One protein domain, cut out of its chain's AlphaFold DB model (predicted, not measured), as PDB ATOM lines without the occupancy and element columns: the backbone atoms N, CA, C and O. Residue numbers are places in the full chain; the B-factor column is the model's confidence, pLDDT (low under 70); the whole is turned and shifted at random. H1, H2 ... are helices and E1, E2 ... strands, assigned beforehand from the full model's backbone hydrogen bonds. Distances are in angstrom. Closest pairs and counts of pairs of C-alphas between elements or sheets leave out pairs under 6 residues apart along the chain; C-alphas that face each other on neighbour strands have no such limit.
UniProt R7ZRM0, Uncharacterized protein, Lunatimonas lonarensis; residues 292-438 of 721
ATOM      1  N   ILE A 292     144.919 208.722 166.540       95.81
ATOM      2  CA  ILE A 292     145.250 207.683 167.525       95.81
ATOM      3  C   ILE A 292     145.505 208.297 168.909       95.81
ATOM      4  O   ILE A 292     145.118 207.714 169.924       95.81
ATOM      5  N   LYS A 293     146.088 209.499 168.962       96.06
ATOM      6  CA  LYS A 293     146.271 210.229 170.217       96.06
ATOM      7  C   LYS A 293     144.931 210.529 170.892       96.06
ATOM      8  O   LYS A 293     144.813 210.338 172.097       96.06
ATOM      9  N   ASP A 294     143.912 210.936 170.134       96.62
ATOM     10  CA  ASP A 294     142.601 211.270 170.705       96.62
ATOM     11  C   ASP A 294     141.932 210.057 171.365       96.62
ATOM     12  O   ASP A 294     141.383 210.176 172.461       96.62
ATOM     13  N   ILE A 295     141.979 208.877 170.726       96.50
ATOM     14  CA  ILE A 295     141.395 207.664 171.327       96.50
ATOM     15  C   ILE A 295     142.235 207.175 172.509       96.50
ATOM     16  O   ILE A 295     141.687 206.722 173.514       96.50
ATOM     17  N   SER A 296     143.560 207.319 172.416       97.38
ATOM     18  CA  SER A 296     144.491 207.064 173.515       97.38
ATOM     19  C   SER A 296     144.163 207.933 174.726       97.38
ATOM     20  O   SER A 296     144.075 207.415 175.836       97.38
ATOM     21  N   ASP A 297     143.935 209.232 174.536       97.62
ATOM     22  CA  ASP A 297     143.618 210.165 175.617       97.62
ATOM     23  C   ASP A 297     142.278 209.822 176.284       97.62
ATOM     24  O   ASP A 297     142.197 209.785 177.513       97.62
ATOM     25  N   GLU A 298     141.246 209.490 175.503       97.50
ATOM     26  CA  GLU A 298     139.944 209.078 176.042       97.50
ATOM     27  C   GLU A 298     140.020 207.747 176.810       97.50
ATOM     28  O   GLU A 298     139.478 207.642 177.913       97.50
ATOM     29  N   ILE A 299     140.739 206.743 176.293       97.62
ATOM     30  CA  ILE A 299     140.977 205.480 177.012       97.62
ATOM     31  C   ILE A 299     141.766 205.748 178.297       97.62
ATOM     32  O   ILE A 299     141.368 205.318 179.381       97.62
ATOM     33  N   ASN A 300     142.859 206.505 178.214       97.44
ATOM     34  CA  ASN A 300     143.734 206.777 179.350       97.44
ATOM     35  C   ASN A 300     143.061 207.622 180.434       97.44
ATOM     36  O   ASN A 300     143.352 207.436 181.615       97.44
ATOM     37  N   LYS A 301     142.118 208.496 180.071       96.06
ATOM     38  CA  LYS A 301     141.258 209.202 181.027       96.06
ATOM     39  C   LYS A 301     140.431 208.230 181.869       96.06
ATOM     40  O   LYS A 301     140.271 208.454 183.065       96.06
ATOM     41  N   ILE A 302     139.948 207.138 181.272       95.25
ATOM     42  CA  ILE A 302     139.201 206.088 181.978       95.25
ATOM     43  C   ILE A 302     140.143 205.243 182.842       95.25
ATOM     44  O   ILE A 302     139.824 204.969 183.998       95.25
ATOM     45  N   LEU A 303     141.311 204.858 182.318       95.81
ATOM     46  CA  LEU A 303     142.293 204.051 183.056       95.81
ATOM     47  C   LEU A 303     142.890 204.783 184.266       95.81
ATOM     48  O   LEU A 303     143.248 204.149 185.255       95.81
ATOM     49  N   ASN A 304     143.008 206.109 184.194       94.38
ATOM     50  CA  ASN A 304     143.516 206.949 185.281       94.38
ATOM     51  C   ASN A 304     142.411 207.485 186.201       94.38
ATOM     52  O   ASN A 304     142.705 208.267 187.103       94.38
ATOM     53  N   TYR A 305     141.150 207.107 185.978       90.56
ATOM     54  CA  TYR A 305     140.054 207.568 186.816       90.56
ATOM     55  C   TYR A 305     140.158 206.987 188.233       90.56
ATOM     56  O   TYR A 305     140.309 205.777 188.425       90.56
ATOM     57  N   GLU A 306     140.021 207.870 189.220       90.44
ATOM     58  CA  GLU A 306     139.929 207.538 190.638       90.44
ATOM     59  C   GLU A 306     138.629 208.127 191.191       90.44
ATOM     60  O   GLU A 306     138.409 209.340 191.139       90.44
ATOM     61  N   GLU A 307     137.774 207.272 191.743       87.94
ATOM     62  CA  GLU A 307     136.604 207.699 192.499       87.94
ATOM     63  C   GLU A 307     137.074 208.119 193.891       87.94
ATOM     64  O   GLU A 307     137.641 207.308 194.625       87.94
ATOM     65  N   LYS A 308     136.871 209.387 194.252       90.38
ATOM     66  CA  LYS A 308     137.277 209.941 195.548       90.38
ATOM     67  C   LYS A 308     136.054 210.254 196.399       90.38
ATOM     68  O   LYS A 308     135.048 210.738 195.888       90.38
ATOM     69  N   ASN A 309     136.151 210.007 197.702       89.56
ATOM     70  CA  ASN A 309     135.127 210.425 198.654       89.56
ATOM     71  C   ASN A 309     135.122 211.953 198.843       89.56
ATOM     72  O   ASN A 309     135.995 212.669 198.350       89.56
ATOM     73  N   GLN A 310     134.168 212.450 199.632       87.19
ATOM     74  CA  GLN A 310     134.042 213.874 199.977       87.19
ATOM     75  C   GLN A 310     135.282 214.486 200.662       87.19
ATOM     76  O   GLN A 310     135.404 215.705 200.725       87.19
ATOM     77  N   TYR A 311     136.203 213.656 201.159       87.94
ATOM     78  CA  TYR A 311     137.461 214.064 201.789       87.94
ATOM     79  C   TYR A 311     138.669 213.943 200.843       87.94
ATOM     80  O   TYR A 311     139.807 214.109 201.273       87.94
ATOM     81  N   GLY A 312     138.446 213.630 199.562       84.62
ATOM     82  CA  GLY A 312     139.502 213.470 198.561       84.62
ATOM     83  C   GLY A 312     140.261 212.141 198.635       84.62
ATOM     84  O   GLY A 312     141.257 211.976 197.930       84.62
ATOM     85  N   GLN A 313     139.810 211.186 199.451       84.88
ATOM     86  CA  GLN A 313     140.426 209.862 199.559       84.88
ATOM     87  C   GLN A 313     139.893 208.943 198.462       84.88
ATOM     88  O   GLN A 313     138.683 208.883 198.238       84.88
ATOM     89  N   VAL A 314     140.787 208.209 197.805       86.69
ATOM     90  CA  VAL A 314     140.433 207.250 196.752       86.69
ATOM     91  C   VAL A 314     139.627 206.095 197.354       86.69
ATOM     92  O   VAL A 314     140.090 205.424 198.271       86.69
ATOM     93  N   GLN A 315     138.415 205.880 196.842       86.94
ATOM     94  CA  GLN A 315     137.531 204.765 197.185       86.94
ATOM     95  C   GLN A 315     137.583 203.647 196.153       86.94
ATOM     96  O   GLN A 315     137.537 202.478 196.524       86.94
ATOM     97  N   ARG A 316     137.634 204.007 194.867       86.88
ATOM     98  CA  ARG A 316     137.730 203.049 193.768       86.88
ATOM     99  C   ARG A 316     138.678 203.543 192.699       86.88
ATOM    100  O   ARG A 316     138.804 204.735 192.430       86.88
ATOM    101  N   THR A 317     139.311 202.586 192.060       91.69
ATOM    102  CA  THR A 317     140.241 202.763 190.957       91.69
ATOM    103  C   THR A 317     139.801 201.892 189.788       91.69
ATOM    104  O   THR A 317     138.877 201.083 189.892       91.69
ATOM    105  N   TYR A 318     140.459 202.042 188.641       92.31
ATOM    106  CA  TYR A 318     140.131 201.251 187.459       92.31
ATOM    107  C   TYR A 318     140.189 199.728 187.704       92.31
ATOM    108  O   TYR A 318     139.338 198.994 187.202       92.31
ATOM    109  N   ILE A 319     141.154 199.256 188.498       92.50
ATOM    110  CA  ILE A 319     141.369 197.822 188.762       92.50
ATOM    111  C   ILE A 319     140.249 197.166 189.583       92.50
ATOM    112  O   ILE A 319     140.184 195.940 189.628       92.50
ATOM    113  N   ASP A 320     139.341 197.956 190.165       90.81
ATOM    114  CA  ASP A 320     138.157 197.456 190.875       90.81
ATOM    115  C   ASP A 320     137.012 197.064 189.918       90.81
ATOM    116  O   ASP A 320     135.999 196.502 190.340       90.81
ATOM    117  N   ARG A 321     137.143 197.345 188.612       91.06
ATOM    118  CA  ARG A 321     136.165 196.921 187.599       91.06
ATOM    119  C   ARG A 321     136.261 195.418 187.339       91.06
ATOM    120  O   ARG A 321     137.345 194.878 187.133       91.06
ATOM    121  N   ALA A 322     135.109 194.757 187.217       89.06
ATOM    122  CA  ALA A 322     135.032 193.312 186.975       89.06
ATOM    123  C   ALA A 322     135.756 192.852 185.692       89.06
ATOM    124  O   ALA A 322     136.281 191.746 185.649       89.06
ATOM    125  N   ASN A 323     135.808 193.699 184.660       90.81
ATOM    126  CA  ASN A 323     136.469 193.417 183.383       90.81
ATOM    127  C   ASN A 323     137.855 194.076 183.240       90.81
ATOM    128  O   ASN A 323     138.384 194.111 182.128       90.81
ATOM    129  N   ALA A 324     138.441 194.607 184.323       94.50
ATOM    130  CA  ALA A 324     139.712 195.333 184.264       94.50
ATOM    131  C   ALA A 324     140.825 194.490 183.628       94.50
ATOM    132  O   ALA A 324     141.504 194.965 182.722       94.50
ATOM    133  N   GLU A 325     140.962 193.234 184.060       95.25
ATOM    134  CA  GLU A 325     141.929 192.271 183.524       95.25
ATOM    135  C   GLU A 325     141.826 192.140 182.001       95.25
ATOM    136  O   GLU A 325     142.803 192.361 181.288       95.25
ATOM    137  N   VAL A 326     140.623 191.826 181.508       95.19
ATOM    138  CA  VAL A 326     140.365 191.551 180.092       95.19
ATOM    139  C   VAL A 326     140.777 192.741 179.235       95.19
ATOM    140  O   VAL A 326     141.527 192.570 178.278       95.19
ATOM    141  N   VAL A 327     140.351 193.945 179.621       96.12
ATOM    142  CA  VAL A 327     140.624 195.169 178.862       96.12
ATOM    143  C   VAL A 327     142.104 195.555 178.906       96.12
ATOM    144  O   VAL A 327     142.656 195.992 177.899       96.12
ATOM    145  N   LEU A 328     142.773 195.400 180.053       97.75
ATOM    146  CA  LEU A 328     144.202 195.710 180.165       97.75
ATOM    147  C   LEU A 328     145.045 194.749 179.327       97.75
ATOM    148  O   LEU A 328     145.985 195.187 178.664       97.75
ATOM    149  N   LEU A 329     144.687 193.462 179.315       96.94
ATOM    150  CA  LEU A 329     145.311 192.492 178.424       96.94
ATOM    151  C   LEU A 329     145.013 192.805 176.955       96.94
ATOM    152  O   LEU A 329     145.922 192.685 176.144       96.94
ATOM    153  N   ASP A 330     143.802 193.253 176.608       96.50
ATOM    154  CA  ASP A 330     143.480 193.674 175.239       96.50
ATOM    155  C   ASP A 330     144.370 194.831 174.779       96.50
ATOM    156  O   ASP A 330     145.009 194.731 173.732       96.50
ATOM    157  N   ILE A 331     144.505 195.882 175.593       97.19
ATOM    158  CA  ILE A 331     145.370 197.025 175.276       97.19
ATOM    159  C   ILE A 331     146.833 196.591 175.140       97.19
ATOM    160  O   ILE A 331     147.485 196.943 174.161       97.19
ATOM    161  N   LEU A 332     147.367 195.838 176.107       96.81
ATOM    162  CA  LEU A 332     148.792 195.493 176.111       96.81
ATOM    163  C   LEU A 332     149.153 194.365 175.138       96.81
ATOM    164  O   LEU A 332     150.338 194.215 174.835       96.81
ATOM    165  N   SER A 333     148.167 193.629 174.617       95.38
ATOM    166  CA  SER A 333     148.380 192.664 173.535       95.38
ATOM    167  C   SER A 333     148.787 193.342 172.223       95.38
ATOM    168  O   SER A 333     149.438 192.709 171.396       95.38
ATOM    169  N   ILE A 334     148.442 194.623 172.042       95.50
ATOM    170  CA  ILE A 334     148.691 195.387 170.818       95.50
ATOM    171  C   ILE A 334     150.103 195.982 170.822       95.50
ATOM    172  O   ILE A 334     150.436 196.783 171.692       95.50
ATOM    173  N   SER A 335     150.918 195.677 169.814       92.38
ATOM    174  CA  SER A 335     152.274 196.217 169.656       92.38
ATOM    175  C   SER A 335     152.553 196.710 168.233       92.38
ATOM    176  O   SER A 335     151.907 196.315 167.268       92.38
ATOM    177  N   SER A 336     153.555 197.582 168.083       88.44
ATOM    178  CA  SER A 336     154.009 198.071 166.770       88.44
ATOM    179  C   SER A 336     154.953 197.103 166.051       88.44
ATOM    180  O   SER A 336     155.261 197.285 164.878       88.44
ATOM    181  N   SER A 337     155.447 196.082 166.753       84.31
ATOM    182  CA  SER A 337     156.355 195.073 166.211       84.31
ATOM    183  C   SER A 337     156.188 193.738 166.935       84.31
ATOM    184  O   SER A 337     155.795 193.698 168.101       84.31
ATOM    185  N   ASN A 338     156.571 192.648 166.268       77.38
ATOM    186  CA  ASN A 338     156.599 191.287 166.823       77.38
ATOM    187  C   ASN A 338     157.726 191.062 167.861       77.38
ATOM    188  O   ASN A 338     158.096 189.923 168.138       77.38
ATOM    189  N   SER A 339     158.323 192.120 168.419       78.44
ATOM    190  CA  SER A 339     159.365 191.965 169.434       78.44
ATOM    191  C   SER A 339     158.760 191.497 170.758       78.44
ATOM    192  O   SER A 339     157.962 192.198 171.385       78.44
ATOM    193  N   ASN A 340     159.208 190.332 171.223       76.88
ATOM    194  CA  ASN A 340     158.871 189.815 172.548       76.88
ATOM    195  C   ASN A 340     159.713 190.443 173.671       76.88
ATOM    196  O   ASN A 340     159.430 190.206 174.844       76.88
ATOM    197  N   ASP A 341     160.705 191.270 173.334       83.56
ATOM    198  CA  ASP A 341     161.675 191.786 174.304       83.56
ATOM    199  C   ASP A 341     161.279 193.119 174.938       83.56
ATOM    200  O   ASP A 341     161.865 193.522 175.947       83.56
ATOM    201  N   SER A 342     160.273 193.799 174.382       91.19
ATOM    202  CA  SER A 342     159.789 195.056 174.948       91.19
ATOM    203  C   SER A 342     159.217 194.843 176.356       91.19
ATOM    204  O   SER A 342     158.640 193.794 176.656       91.19
ATOM    205  N   PHE A 343     159.319 195.861 177.220       94.31
ATOM    206  CA  PHE A 343     158.714 195.818 178.558       94.31
ATOM    207  C   PHE A 343     157.223 195.459 178.494       94.31
ATOM    208  O   PHE A 343     156.739 194.662 179.290       94.31
ATOM    209  N   GLN A 344     156.504 196.015 177.513       94.25
ATOM    210  CA  GLN A 344     155.091 195.726 177.302       94.25
ATOM    211  C   GLN A 344     154.850 194.251 176.983       94.25
ATOM    212  O   GLN A 344     153.998 193.637 177.614       94.25
ATOM    213  N   SER A 345     155.609 193.687 176.042       93.25
ATOM    214  CA  SER A 345     155.475 192.288 175.627       93.25
ATOM    215  C   SER A 345     155.772 191.339 176.789       93.25
ATOM    216  O   SER A 345     155.017 190.399 177.033       93.25
ATOM    217  N   LYS A 346     156.832 191.617 177.561       95.25
ATOM    218  CA  LYS A 346     157.189 190.845 178.762       95.25
ATOM    219  C   LYS A 346     156.102 190.928 179.835       95.25
ATOM    220  O   LYS A 346     155.698 189.893 180.364       95.25
ATOM    221  N   LEU A 347     155.582 192.127 180.113       96.75
ATOM    222  CA  LEU A 347     154.497 192.330 181.075       96.75
ATOM    223  C   LEU A 347     153.205 191.630 180.633       96.75
ATOM    224  O   LEU A 347     152.576 190.951 181.440       96.75
ATOM    225  N   PHE A 348     152.825 191.754 179.358       96.56
ATOM    226  CA  PHE A 348     151.661 191.077 178.788       96.56
ATOM    227  C   PHE A 348     151.787 189.555 178.912       96.56
ATOM    228  O   PHE A 348     150.870 188.915 179.415       96.56
ATOM    229  N   ASN A 349     152.928 188.979 178.525       94.19
ATOM    230  CA  ASN A 349     153.161 187.536 178.622       94.19
ATOM    231  C   ASN A 349     153.145 187.048 180.078       94.19
ATOM    232  O   ASN A 349     152.529 186.025 180.373       94.19
ATOM    233  N   SER A 350     153.765 187.800 180.993       94.62
ATOM    234  CA  SER A 350     153.731 187.514 182.431       94.62
ATOM    235  C   SER A 350     152.294 187.496 182.966       94.62
ATOM    236  O   SER A 350     151.867 186.515 183.578       94.62
ATOM    237  N   ALA A 351     151.507 188.532 182.661       96.25
ATOM    238  CA  ALA A 351     150.116 188.638 183.091       96.25
ATOM    239  C   ALA A 351     149.215 187.576 182.446       96.25
ATOM    240  O   ALA A 351     148.369 186.992 183.118       96.25
ATOM    241  N   LYS A 352     149.414 187.282 181.158       95.06
ATOM    242  CA  LYS A 352     148.697 186.229 180.432       95.06
ATOM    243  C   LYS A 352     148.833 184.879 181.139       95.06
ATOM    244  O   LYS A 352     147.832 184.184 181.301       95.06
ATOM    245  N   LEU A 353     150.047 184.531 181.580       94.00
ATOM    246  CA  LEU A 353     150.307 183.312 182.350       94.00
ATOM    247  C   LEU A 353     149.607 183.342 183.715       94.00
ATOM    248  O   LEU A 353     148.945 182.371 184.075       94.00
ATOM    249  N   PHE A 354     149.698 184.462 184.440       95.19
ATOM    250  CA  PHE A 354     149.062 184.637 185.750       95.19
ATOM    251  C   PHE A 354     147.541 184.447 185.695       95.19
ATOM    252  O   PHE A 354     146.966 183.689 186.473       95.19
ATOM    253  N   PHE A 355     146.891 185.109 184.738       94.44
ATOM    254  CA  PHE A 355     145.439 185.085 184.575       94.44
ATOM    255  C   PHE A 355     144.928 183.897 183.747       94.44
ATOM    256  O   PHE A 355     143.723 183.758 183.559       94.44
ATOM    257  N   LYS A 356     145.820 183.021 183.260       94.00
ATOM    258  CA  LYS A 356     145.481 181.870 182.399       94.00
ATOM    259  C   LYS A 356     144.688 182.289 181.152       94.00
ATOM    260  O   LYS A 356     143.739 181.627 180.744       94.00
ATOM    261  N   SER A 357     145.082 183.412 180.552       93.69
ATOM    262  CA  SER A 357     144.420 183.983 179.380       93.69
ATOM    263  C   SER A 357     144.942 183.365 178.078       93.69
ATOM    264  O   SER A 357     146.145 183.178 177.901       93.69
ATOM    265  N   GLU A 358     144.055 183.107 177.114       93.44
ATOM    266  CA  GLU A 358     144.422 182.571 175.791       93.44
ATOM    267  C   GLU A 358     144.772 183.662 174.759       93.44
ATOM    268  O   GLU A 358     145.143 183.352 173.623       93.44
ATOM    269  N   LYS A 359     144.694 184.946 175.144       92.12
ATOM    270  CA  LYS A 359     144.918 186.093 174.248       92.12
ATOM    271  C   LYS A 359     146.292 186.047 173.580       92.12
ATOM    272  O   LYS A 359     147.293 185.698 174.206       92.12
ATOM    273  N   GLN A 360     146.358 186.430 172.311       91.94
ATOM    274  CA  GLN A 360     147.599 186.453 171.534       91.94
ATOM    275  C   GLN A 360     148.041 187.895 171.266       91.94
ATOM    276  O   GLN A 360     147.178 188.770 171.197       91.94
ATOM    277  N   PRO A 361     149.353 188.154 171.120       93.12
ATOM    278  CA  PRO A 361     149.839 189.455 170.677       93.12
ATOM    279  C   PRO A 361     149.256 189.837 169.311       93.12
ATOM    280  O   PRO A 361     149.128 188.988 168.426       93.12
ATOM    281  N   ILE A 362     148.941 191.116 169.133       94.31
ATOM    282  CA  ILE A 362     148.410 191.690 167.897       94.31
ATOM    283  C   ILE A 362     149.390 192.761 167.427       94.31
ATOM    284  O   ILE A 362     149.684 193.698 168.166       94.31
ATOM    285  N   VAL A 363     149.890 192.650 166.194       93.12
ATOM    286  CA  VAL A 363     150.790 193.664 165.628       93.12
ATOM    287  C   VAL A 363     150.034 194.616 164.726       93.12
ATOM    288  O   VAL A 363     149.430 194.201 163.738       93.12
ATOM    289  N   ILE A 364     150.115 195.904 165.053       92.50
ATOM    290  CA  ILE A 364     149.448 196.982 164.331       92.50
ATOM    291  C   ILE A 364     150.454 198.091 164.031       92.50
ATOM    292  O   ILE A 364     151.117 198.624 164.922       92.50
ATOM    293  N   ASN A 365     150.553 198.470 162.760       89.50
ATOM    294  CA  ASN A 365     151.427 199.556 162.326       89.50
ATOM    295  C   ASN A 365     150.826 200.929 162.668       89.50
ATOM    296  O   ASN A 365     149.610 201.099 162.675       89.50
ATOM    297  N   GLY A 366     151.685 201.930 162.885       87.44
ATOM    298  CA  GLY A 366     151.260 203.330 163.025       87.44
ATOM    299  C   GLY A 366     150.687 203.717 164.390       87.44
ATOM    300  O   GLY A 366     150.080 204.767 164.503       87.44
ATOM    301  N   ILE A 367     150.886 202.912 165.436       92.62
ATOM    302  CA  ILE A 367     150.310 203.144 166.774       92.62
ATOM    303  C   ILE A 367     151.208 203.954 167.729       92.62
ATOM    304  O   ILE A 367     151.023 203.892 168.942       92.62
ATOM    305  N   SER A 368     152.207 204.678 167.212       90.94
ATOM    306  CA  SER A 368     153.218 205.375 168.031       90.94
ATOM    307  C   SER A 368     152.626 206.401 168.994       90.94
ATOM    308  O   SER A 368     153.178 206.613 170.070       90.94
ATOM    309  N   ASP A 369     151.499 207.000 168.620       94.00
ATOM    310  CA  ASP A 369     150.848 208.053 169.403       94.00
ATOM    311  C   ASP A 369     149.917 207.497 170.489       94.00
ATOM    312  O   ASP A 369     149.327 208.260 171.258       94.00
ATOM    313  N   PHE A 370     149.779 206.169 170.576       96.00
ATOM    314  CA  PHE A 370     149.040 205.532 171.654       96.00
ATOM    315  C   PHE A 370     149.912 205.417 172.907       96.00
ATOM    316  O   PHE A 370     150.957 204.762 172.914       96.00
ATOM    317  N   ASN A 371     149.465 206.012 174.011       96.19
ATOM    318  CA  ASN A 371     150.172 205.930 175.280       96.19
ATOM    319  C   ASN A 371     149.727 204.693 176.077       96.19
ATOM    320  O   ASN A 371     148.674 204.689 176.710       96.19
ATOM    321  N   PHE A 372     150.576 203.665 176.097       96.69
ATOM    322  CA  PHE A 372     150.336 202.412 176.824       96.69
ATOM    323  C   PHE A 372     150.626 202.483 178.334       96.69
ATOM    324  O   PHE A 372     150.318 201.538 179.062       96.69
ATOM    325  N   ASN A 373     151.254 203.549 178.837       96.25
ATOM    326  CA  ASN A 373     151.781 203.572 180.206       96.25
ATOM    327  C   ASN A 373     150.698 203.510 181.295       96.25
ATOM    328  O   ASN A 373     150.904 202.780 182.269       96.25
ATOM    329  N   PRO A 374     149.525 204.159 181.146       97.19
ATOM    330  CA  PRO A 374     148.414 203.956 182.073       97.19
ATOM    331  C   PRO A 374     147.959 202.495 182.135       97.19
ATOM    332  O   PRO A 374     147.819 201.954 183.228       97.19
ATOM    333  N   ALA A 375     147.829 201.812 180.992       97.69
ATOM    334  CA  ALA A 375     147.469 200.393 180.962       97.69
ATOM    335  C   ALA A 375     148.535 199.506 181.632       97.69
ATOM    336  O   ALA A 375     148.190 198.662 182.459       97.69
ATOM    337  N   LYS A 376     149.832 199.743 181.370       97.75
ATOM    338  CA  LYS A 376     150.937 199.038 182.051       97.75
ATOM    339  C   LYS A 376     150.850 199.213 183.568       97.75
ATOM    340  O   LYS A 376     150.867 198.228 184.300       97.75
ATOM    341  N   ARG A 377     150.696 200.456 184.042       97.31
ATOM    342  CA  ARG A 377     150.577 200.780 185.471       97.31
ATOM    343  C   ARG A 377     149.383 200.073 186.112       97.31
ATOM    344  O   ARG A 377     149.543 199.485 187.175       97.31
ATOM    345  N   GLN A 378     148.206 200.127 185.487       97.19
ATOM    346  CA  GLN A 378     147.009 199.489 186.039       97.19
ATOM    347  C   GLN A 378     147.122 197.960 186.041       97.19
ATOM    348  O   GLN A 378     146.717 197.335 187.014       97.19
ATOM    349  N   LEU A 379     147.727 197.344 185.018       98.00
ATOM    350  CA  LEU A 379     147.930 195.892 185.009       98.00
ATOM    351  C   LEU A 379     148.898 195.437 186.103       98.00
ATOM    352  O   LEU A 379     148.636 194.440 186.768       98.00
ATOM    353  N   ILE A 380     149.981 196.187 186.327       98.00
ATOM    354  CA  ILE A 380     150.927 195.915 187.416       98.00
ATOM    355  C   ILE A 380     150.208 195.982 188.768       98.00
ATOM    356  O   ILE A 380     150.280 195.026 189.536       98.00
ATOM    357  N   LYS A 381     149.442 197.052 189.023       96.62
ATOM    358  CA  LYS A 381     148.653 197.186 190.258       96.62
ATOM    359  C   LYS A 381     147.627 196.062 190.424       96.62
ATOM    360  O   LYS A 381     147.449 195.553 191.524       96.62
ATOM    361  N   LEU A 382     146.965 195.653 189.340       97.00
ATOM    362  CA  LEU A 382     146.014 194.542 189.368       97.00
ATOM    363  C   LEU A 382     146.705 193.223 189.743       97.00
ATOM    364  O   LEU A 382     146.193 192.499 190.594       97.00
ATOM    365  N   LEU A 383     147.864 192.922 189.146       97.00
ATOM    366  CA  LEU A 383     148.671 191.752 189.510       97.00
ATOM    367  C   LEU A 383     149.078 191.804 190.984       97.00
ATOM    368  O   LEU A 383     148.905 190.819 191.696       97.00
ATOM    369  N   HIS A 384     149.563 192.952 191.457       96.88
ATOM    370  CA  HIS A 384     149.983 193.141 192.846       96.88
ATOM    371  C   HIS A 384     148.838 192.925 193.835       96.88
ATOM    372  O   HIS A 384     149.000 192.134 194.757       96.88
ATOM    373  N   ASN A 385     147.650 193.482 193.579       95.56
ATOM    374  CA  ASN A 385     146.465 193.224 194.404       95.56
ATOM    375  C   ASN A 385     146.107 191.730 194.465       95.56
ATOM    376  O   ASN A 385     145.663 191.233 195.499       95.56
ATOM    377  N   LYS A 386     146.267 190.994 193.356       95.19
ATOM    378  CA  LYS A 386     145.991 189.548 193.314       95.19
ATOM    379  C   LYS A 386     147.054 188.736 194.053       95.19
ATOM    380  O   LYS A 386     146.697 187.774 194.727       95.19
ATOM    381  N   ILE A 387     148.323 189.130 193.948       96.06
ATOM    382  CA  ILE A 387     149.435 188.529 194.696       96.06
ATOM    383  C   ILE A 387     149.222 188.738 196.197       96.06
ATOM    384  O   ILE A 387     149.194 187.773 196.956       96.06
ATOM    385  N   GLU A 388     148.968 189.975 196.614       95.94
ATOM    386  CA  GLU A 388     148.708 190.327 198.009       95.94
ATOM    387  C   GLU A 388     147.491 189.573 198.569       95.94
ATOM    388  O   GLU A 388     147.543 189.009 199.665       95.94
ATOM    389  N   ALA A 389     146.413 189.454 197.785       95.25
ATOM    390  CA  ALA A 389     145.229 188.688 198.170       95.25
ATOM    391  C   ALA A 389     145.506 187.188 198.380       95.25
ATOM    392  O   ALA A 389     144.806 186.546 199.169       95.25
ATOM    393  N   ALA A 390     146.522 186.621 197.718       95.19
ATOM    394  CA  ALA A 390     146.930 185.234 197.933       95.19
ATOM    395  C   ALA A 390     147.601 185.027 199.303       95.19
ATOM    396  O   ALA A 390     147.622 183.895 199.804       95.19
ATOM    397  N   LYS A 391     148.088 186.109 199.938       93.69
ATOM    398  CA  LYS A 391     148.790 186.190 201.237       93.69
ATOM    399  C   LYS A 391     150.133 185.460 201.298       93.69
ATOM    400  O   LYS A 391     151.064 185.956 201.923       93.69
ATOM    401  N   LYS A 392     150.223 184.292 200.660       94.12
ATOM    402  CA  LYS A 392     151.392 183.417 200.619       94.12
ATOM    403  C   LYS A 392     151.745 183.001 199.200       94.12
ATOM    404  O   LYS A 392     150.860 182.780 198.372       94.12
ATOM    405  N   LEU A 393     153.033 182.768 198.971       91.44
ATOM    406  CA  LEU A 393     153.581 182.345 197.683       91.44
ATOM    407  C   LEU A 393     152.963 181.046 197.150       91.44
ATOM    408  O   LEU A 393     152.653 180.945 195.965       91.44
ATOM    409  N   THR A 394     152.699 180.079 198.031       90.81
ATOM    410  CA  THR A 394     152.087 178.786 197.674       90.81
ATOM    411  C   THR A 394     150.664 178.915 197.128       90.81
ATOM    412  O   THR A 394     150.166 177.991 196.490       90.81
ATOM    413  N   ASN A 395     150.000 180.047 197.371       93.44
ATOM    414  CA  ASN A 395     148.599 180.256 197.020       93.44
ATOM    415  C   ASN A 395     148.412 180.970 195.670       93.44
ATOM    416  O   ASN A 395     147.271 181.189 195.273       93.44
ATOM    417  N   LEU A 396     149.487 181.327 194.952       90.25
ATOM    418  CA  LEU A 396     149.378 182.014 193.655       90.25
ATOM    419  C   LEU A 396     148.741 181.145 192.557       90.25
ATOM    420  O   LEU A 396     148.160 181.681 191.619       90.25
ATOM    421  N   GLY A 397     148.808 179.813 192.664       84.12
ATOM    422  CA  GLY A 397     148.122 178.906 191.734       84.12
ATOM    423  C   GLY A 397     148.702 178.878 190.310       84.12
ATOM    424  O   GLY A 397     147.979 178.525 189.366       84.12
ATOM    425  N   ILE A 398     149.983 179.244 190.166       89.00
ATOM    426  CA  ILE A 398     150.754 179.266 188.912       89.00
ATOM    427  C   ILE A 398     151.856 178.206 188.984       89.00
ATOM    428  O   ILE A 398     152.498 178.020 190.023       89.00
ATOM    429  N   GLU A 399     152.107 177.526 187.871       86.88
ATOM    430  CA  GLU A 399     153.246 176.618 187.750       86.88
ATOM    431  C   GLU A 399     154.565 177.397 187.870       86.88
ATOM    432  O   GLU A 399     154.731 178.445 187.250       86.88
ATOM    433  N   ASN A 400     155.504 176.907 188.686       91.19
ATOM    434  CA  ASN A 400     156.762 177.603 188.981       91.19
ATOM    435  C   ASN A 400     156.550 179.045 189.496       91.19
ATOM    436  O   ASN A 400     157.232 179.975 189.060       91.19
ATOM    437  N   SER A 401     155.609 179.220 190.437       93.62
ATOM    438  CA  SER A 401     155.236 180.518 191.032       93.62
ATOM    439  C   SER A 401     156.439 181.357 191.495       93.62
ATOM    440  O   SER A 401     156.443 182.570 191.302       93.62
ATOM    441  N   GLU A 402     157.477 180.723 192.052       94.94
ATOM    442  CA  GLU A 402     158.731 181.376 192.463       94.94
ATOM    443  C   GLU A 402     159.453 182.045 191.292       94.94
ATOM    444  O   GLU A 402     159.749 183.239 191.333       94.94
ATOM    445  N   LYS A 403     159.690 181.284 190.217       95.31
ATOM    446  CA  LYS A 403     160.340 181.777 189.003       95.31
ATOM    447  C   LYS A 403     159.519 182.882 188.352       95.31
ATOM    448  O   LYS A 403     160.071 183.927 188.032       95.31
ATOM    449  N   TRP A 404     158.215 182.657 188.186       96.19
ATOM    450  CA  TRP A 404     157.323 183.636 187.570       96.19
ATOM    451  C   TRP A 404     157.337 184.965 188.335       96.19
ATOM    452  O   TRP A 404     157.512 186.025 187.732       96.19
ATOM    453  N   LEU A 405     157.205 184.913 189.666       96.88
ATOM    454  CA  LEU A 405     157.183 186.117 190.488       96.88
ATOM    455  C   LEU A 405     158.539 186.824 190.464       96.88
ATOM    456  O   LEU A 405     158.578 188.044 190.345       96.88
ATOM    457  N   LEU A 406     159.647 186.081 190.534       96.69
ATOM    458  CA  LEU A 406     160.980 186.669 190.453       96.69
ATOM    459  C   LEU A 406     161.193 187.396 189.120       96.69
ATOM    460  O   LEU A 406     161.614 188.551 189.122       96.69
ATOM    461  N   ASP A 407     160.854 186.749 188.003       96.31
ATOM    462  CA  ASP A 407     160.981 187.325 186.663       96.31
ATOM    463  C   ASP A 407     160.117 188.602 186.534       96.31
ATOM    464  O   ASP A 407     160.568 189.611 185.986       96.31
ATOM    465  N   HIS A 408     158.904 188.610 187.109       96.50
ATOM    466  CA  HIS A 408     158.031 189.793 187.169       96.50
ATOM    467  C   HIS A 408     158.620 190.930 188.017       96.50
ATOM    468  O   HIS A 408     158.624 192.085 187.595       96.50
ATOM    469  N   LEU A 409     159.144 190.627 189.205       97.06
ATOM    470  CA  LEU A 409     159.726 191.629 190.102       97.06
ATOM    471  C   LEU A 409     161.016 192.232 189.527       97.06
ATOM    472  O   LEU A 409     161.209 193.447 189.608       97.06
ATOM    473  N   LEU A 410     161.869 191.418 188.898       96.75
ATOM    474  CA  LEU A 410     163.076 191.889 188.213       96.75
ATOM    475  C   LEU A 410     162.729 192.784 187.019       96.75
ATOM    476  O   LEU A 410     163.314 193.859 186.884       96.75
ATOM    477  N   LEU A 411     161.716 192.413 186.224       96.62
ATOM    478  CA  LEU A 411     161.220 193.241 185.121       96.62
ATOM    479  C   LEU A 411     160.840 194.656 185.592       96.62
ATOM    480  O   LEU A 411     161.135 195.640 184.909       96.62
ATOM    481  N   LEU A 412     160.199 194.774 186.761       96.69
ATOM    482  CA  LEU A 412     159.872 196.068 187.364       96.69
ATOM    483  C   LEU A 412     161.112 196.780 187.910       96.69
ATOM    484  O   LEU A 412     161.272 197.978 187.684       96.69
ATOM    485  N   GLN A 413     161.995 196.065 188.608       95.25
ATOM    486  CA  GLN A 413     163.178 196.646 189.243       95.25
ATOM    487  C   GLN A 413     164.186 197.221 188.236       95.25
ATOM    488  O   GLN A 413     164.865 198.207 188.540       95.25
ATOM    489  N   GLU A 414     164.273 196.623 187.049       94.88
ATOM    490  CA  GLU A 414     165.112 197.075 185.934       94.88
ATOM    491  C   GLU A 414     164.484 198.232 185.138       94.88
ATOM    492  O   GLU A 414     165.174 198.916 184.381       94.88
ATOM    493  N   SER A 415     163.186 198.497 185.321       94.50
ATOM    494  CA  SER A 415     162.480 199.582 184.642       94.50
ATOM    495  C   SER A 415     162.684 200.925 185.341       94.50
ATOM    496  O   SER A 415     162.317 201.097 186.501       94.50
ATOM    497  N   SER A 416     163.171 201.936 184.621       91.75
ATOM    498  CA  SER A 416     163.255 203.306 185.153       91.75
ATOM    499  C   SER A 416     161.882 203.932 185.433       91.75
ATOM    500  O   SER A 416     161.771 204.777 186.319       91.75
ATOM    501  N   GLU A 417     160.839 203.521 184.709       94.19
ATOM    502  CA  GLU A 417     159.495 204.102 184.807       94.19
ATOM    503  C   GLU A 417     158.615 203.402 185.853       94.19
ATOM    504  O   GLU A 417     157.836 204.056 186.550       94.19
ATOM    505  N   PHE A 418     158.731 202.076 185.974       96.25
ATOM    506  CA  PHE A 418     157.800 201.265 186.768       96.25
ATOM    507  C   PHE A 418     158.389 200.716 188.072       96.25
ATOM    508  O   PHE A 418     157.647 200.121 188.850       96.25
ATOM    509  N   LYS A 419     159.676 200.950 188.368       95.38
ATOM    510  CA  LYS A 419     160.331 200.459 189.594       95.38
ATOM    511  C   LYS A 419     159.617 200.858 190.885       95.38
ATOM    512  O   LYS A 419     159.548 200.050 191.804       95.38
ATOM    513  N   THR A 420     159.056 202.064 190.961       95.19
ATOM    514  CA  THR A 420     158.328 202.536 192.157       95.19
ATOM    515  C   THR A 420     157.050 201.748 192.430       95.19
ATOM    516  O   THR A 420     156.555 201.757 193.550       95.19
ATOM    517  N   LEU A 421     156.519 201.013 191.444       95.69
ATOM    518  CA  LEU A 421     155.373 200.133 191.663       95.69
ATOM    519  C   LEU A 421     155.732 198.891 192.482       95.69
ATOM    520  O   LEU A 421     154.821 198.226 192.945       95.69
ATOM    521  N   LEU A 422     157.015 198.591 192.723       95.19
ATOM    522  CA  LEU A 422     157.400 197.565 193.702       95.19
ATOM    523  C   LEU A 422     156.910 197.899 195.118       95.19
ATOM    524  O   LEU A 422     156.704 196.998 195.917       95.19
ATOM    525  N   GLU A 423     156.706 199.182 195.417       94.44
ATOM    526  CA  GLU A 423     156.196 199.667 196.703       94.44
ATOM    527  C   GLU A 423     154.665 199.530 196.819       94.44
ATOM    528  O   GLU A 423     154.089 199.853 197.856       94.44
ATOM    529  N   PHE A 424     153.987 199.088 195.754       93.50
ATOM    530  CA  PHE A 424     152.537 198.948 195.721       93.50
ATOM    531  C   PHE A 424     152.106 197.535 196.136       93.50
ATOM    532  O   PHE A 424     152.179 196.591 195.351       93.50
ATOM    533  N   GLY A 425     151.594 197.427 197.363       92.56
ATOM    534  CA  GLY A 425     151.077 196.184 197.936       92.56
ATOM    535  C   GLY A 425     152.163 195.273 198.509       92.56
ATOM    536  O   GLY A 425     153.364 195.446 198.278       92.56
ATOM    537  N   ASN A 426     151.723 194.273 199.265       96.06
ATOM    538  CA  ASN A 426     152.600 193.255 199.830       96.06
ATOM    539  C   ASN A 426     152.808 192.132 198.810       96.06
ATOM    540  O   ASN A 426     151.921 191.304 198.598       96.06
ATOM    541  N   ILE A 427     153.973 192.117 198.157       96.19
ATOM    542  CA  ILE A 427     154.242 191.250 196.993       96.19
ATOM    543  C   ILE A 427     155.586 190.515 197.039       96.19
ATOM    544  O   ILE A 427     155.846 189.674 196.177       96.19
ATOM    545  N   ILE A 428     156.457 190.821 198.006       96.38
ATOM    546  CA  ILE A 428     157.785 190.205 198.111       96.38
ATOM    547  C   ILE A 428     157.726 189.079 199.146       96.38
ATOM    548  O   ILE A 428     157.418 189.362 200.302       96.38
ATOM    549  N   PRO A 429     157.997 187.815 198.785       96.19
ATOM    550  CA  PRO A 429     157.905 186.716 199.735       96.19
ATOM    551  C   PRO A 429     159.094 186.713 200.703       96.19
ATOM    552  O   PRO A 429     160.258 186.728 200.285       96.19
ATOM    553  N   ASN A 430     158.805 186.634 202.001       95.44
ATOM    554  CA  ASN A 430     159.804 186.351 203.028       95.44
ATOM    555  C   ASN A 430     160.167 184.853 203.076       95.44
ATOM    556  O   ASN A 430     159.594 184.033 202.352       95.44
ATOM    557  N   ARG A 431     161.099 184.463 203.951       92.81
ATOM    558  CA  ARG A 431     161.517 183.054 204.123       92.81
ATOM    559  C   ARG A 431     160.413 182.130 204.656       92.81
ATOM    560  O   ARG A 431     160.530 180.915 204.533       92.81
ATOM    561  N   LYS A 432     159.314 182.681 205.183       92.12
ATOM    562  CA  LYS A 432     158.095 181.937 205.565       92.12
ATOM    563  C   LYS A 432     157.063 181.836 204.440       92.12
ATOM    564  O   LYS A 432     156.031 181.181 204.605       92.12
ATOM    565  N   GLY A 433     157.346 182.460 203.298       92.44
ATOM    566  CA  GLY A 433     156.474 182.522 202.134       92.44
ATOM    567  C   GLY A 433     155.328 183.524 202.259       92.44
ATOM    568  O   GLY A 433     154.486 183.542 201.363       92.44
ATOM    569  N   ASP A 434     155.273 184.327 203.326       95.12
ATOM    570  CA  ASP A 434     154.317 185.431 203.458       95.12
ATOM    571  C   ASP A 434     154.767 186.601 202.579       95.12
ATOM    572  O   ASP A 434     155.962 186.886 202.482       95.12
ATOM    573  N   PHE A 435     153.820 187.282 201.936       96.38
ATOM    574  CA  PHE A 435     154.139 188.484 201.174       96.38
ATOM    575  C   PHE A 435     154.273 189.708 202.083       96.38
ATOM    576  O   PHE A 435     153.400 189.981 202.906       96.38
ATOM    577  N   CYS A 436     155.349 190.464 201.882       95.75
ATOM    578  CA  CYS A 436     155.706 191.664 202.634       95.75
ATOM    579  C   CYS A 436     155.809 192.883 201.709       95.75
ATOM    580  O   CYS A 436     156.003 192.744 200.490       95.75
ATOM    581  N   ALA A 437     155.714 194.078 202.297       94.81
ATOM    582  CA  ALA A 437     155.969 195.320 201.581       94.81
ATOM    583  C   ALA A 437     157.444 195.418 201.157       94.81
ATOM    584  O   ALA A 437     158.353 195.018 201.887       94.81
ATOM    585  N   PHE A 438     157.702 196.003 199.985       92.62
ATOM    586  CA  PHE A 438     159.067 196.199 199.476       92.62
ATOM    587  C   PHE A 438     159.904 197.154 200.344       92.62
ATOM    588  O   PHE A 438     161.125 197.026 200.414       92.62
TER     589      PHE A 438
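AT A GLANCE: This is residues 292 to 438 of the 721 residues of an uncharacterized protein of Lunatimonas lonarensis (UniProt R7ZRM0). One long helix, H4, runs through the middle of the model, with the helical hairpin H2 and H3 packed along its side, H1 meeting it near its beginning and the small strand hairpin E3 and E4 near its end. H5 packs on H3, H6 joins H5 to H4, and a second strand hairpin, E1 and E2, reaches away from this helical core beyond H1. The printed part has 147 residues with six named helices and four named strands, in the order H1 E1 E2 H2 H3 H4 H5 H6 E3 E4; the two sheets, E1 - E2 and E3 - E4, are both antiparallel. The class is mostly helix, and the whole is compact, with a radius of gyration of the C-alphas of 15.7 A and spans of 48 by 45 by 28 A.

HOW THE PARTS SIT: E3, residues 426 to 429, and E4, residues 435 to 437, form a hairpin, with N 436 and O 428 2.8 A apart, within hydrogen-bond range. The closest C-alphas of E3 and H4, residues 373 to 390, are those of Asn 426 and Glu 388, 5.2 A apart. H4 is the hub, touching four helices. With residues 375 to 382 alone it touches H2, residues 324 to 333, opposite ways at a steep tilt of 47 degrees; the closest C-alphas are those of Ala 375 and Leu 328, 5.8 A apart. With residues 376 to 383 alone it touches H3, residues 343 to 354, the same way at a shallow tilt of 31 degrees; the closest C-alphas are those of Lys 376 and Gln 344, 7.1 A apart. With residues 374 to 378 alone it touches H1, residues 292 to 303, the closest C-alphas being those of Pro 374 and Asn 300, 6.1 A apart. It only just touches H6, residues 419 to 423, with 3 pairs of C-alphas within 8 A, the closest those of Ile 380 and Leu 421 at 7.5 A. H5, residues 401 to 413, is apart from H4 but touches H3, opposite ways at a shallow tilt of 24 degrees; the closest C-alphas are those of His 408 and Ser 350, 6.8 A apart. E1, residues 306 to 308, and E2, residues 314 to 317, form a hairpin apart from H4, with N 315 and O 307 2.7 A apart, within hydrogen-bond range. In H1, H2, H3, H4 and H5 every O i to N i+4 pair is within hydrogen-bond range; in H6 0 of 1 is, beside 2 of 2 O i to N i+3 pairs.

IN THESE COORDINATES: H4 measures 26.0 A from first to last C-alpha, from (151.781, 203.572, 180.206) to (146.930, 185.234, 197.933). H5 measures 18.1 A, H3 16.4 A, H1 16.2 A and H2 14.0 A. H1 begins at C-alpha 292, (145.250, 207.683, 167.525), and E4 ends at C-alpha 437, (155.969, 195.320, 201.581).

THE WHOLE: The C-alphas farthest apart are those of Asp 294 and Lys 432, 48.1 A. The printed part has no cut. The link from H3 to H4, residues 355 to 372, is long, and its residues 362 to 363 pair in parallel with residues 334 to 335. The mean pLDDT of the printed part is 93.5, and no printed residue is under 70.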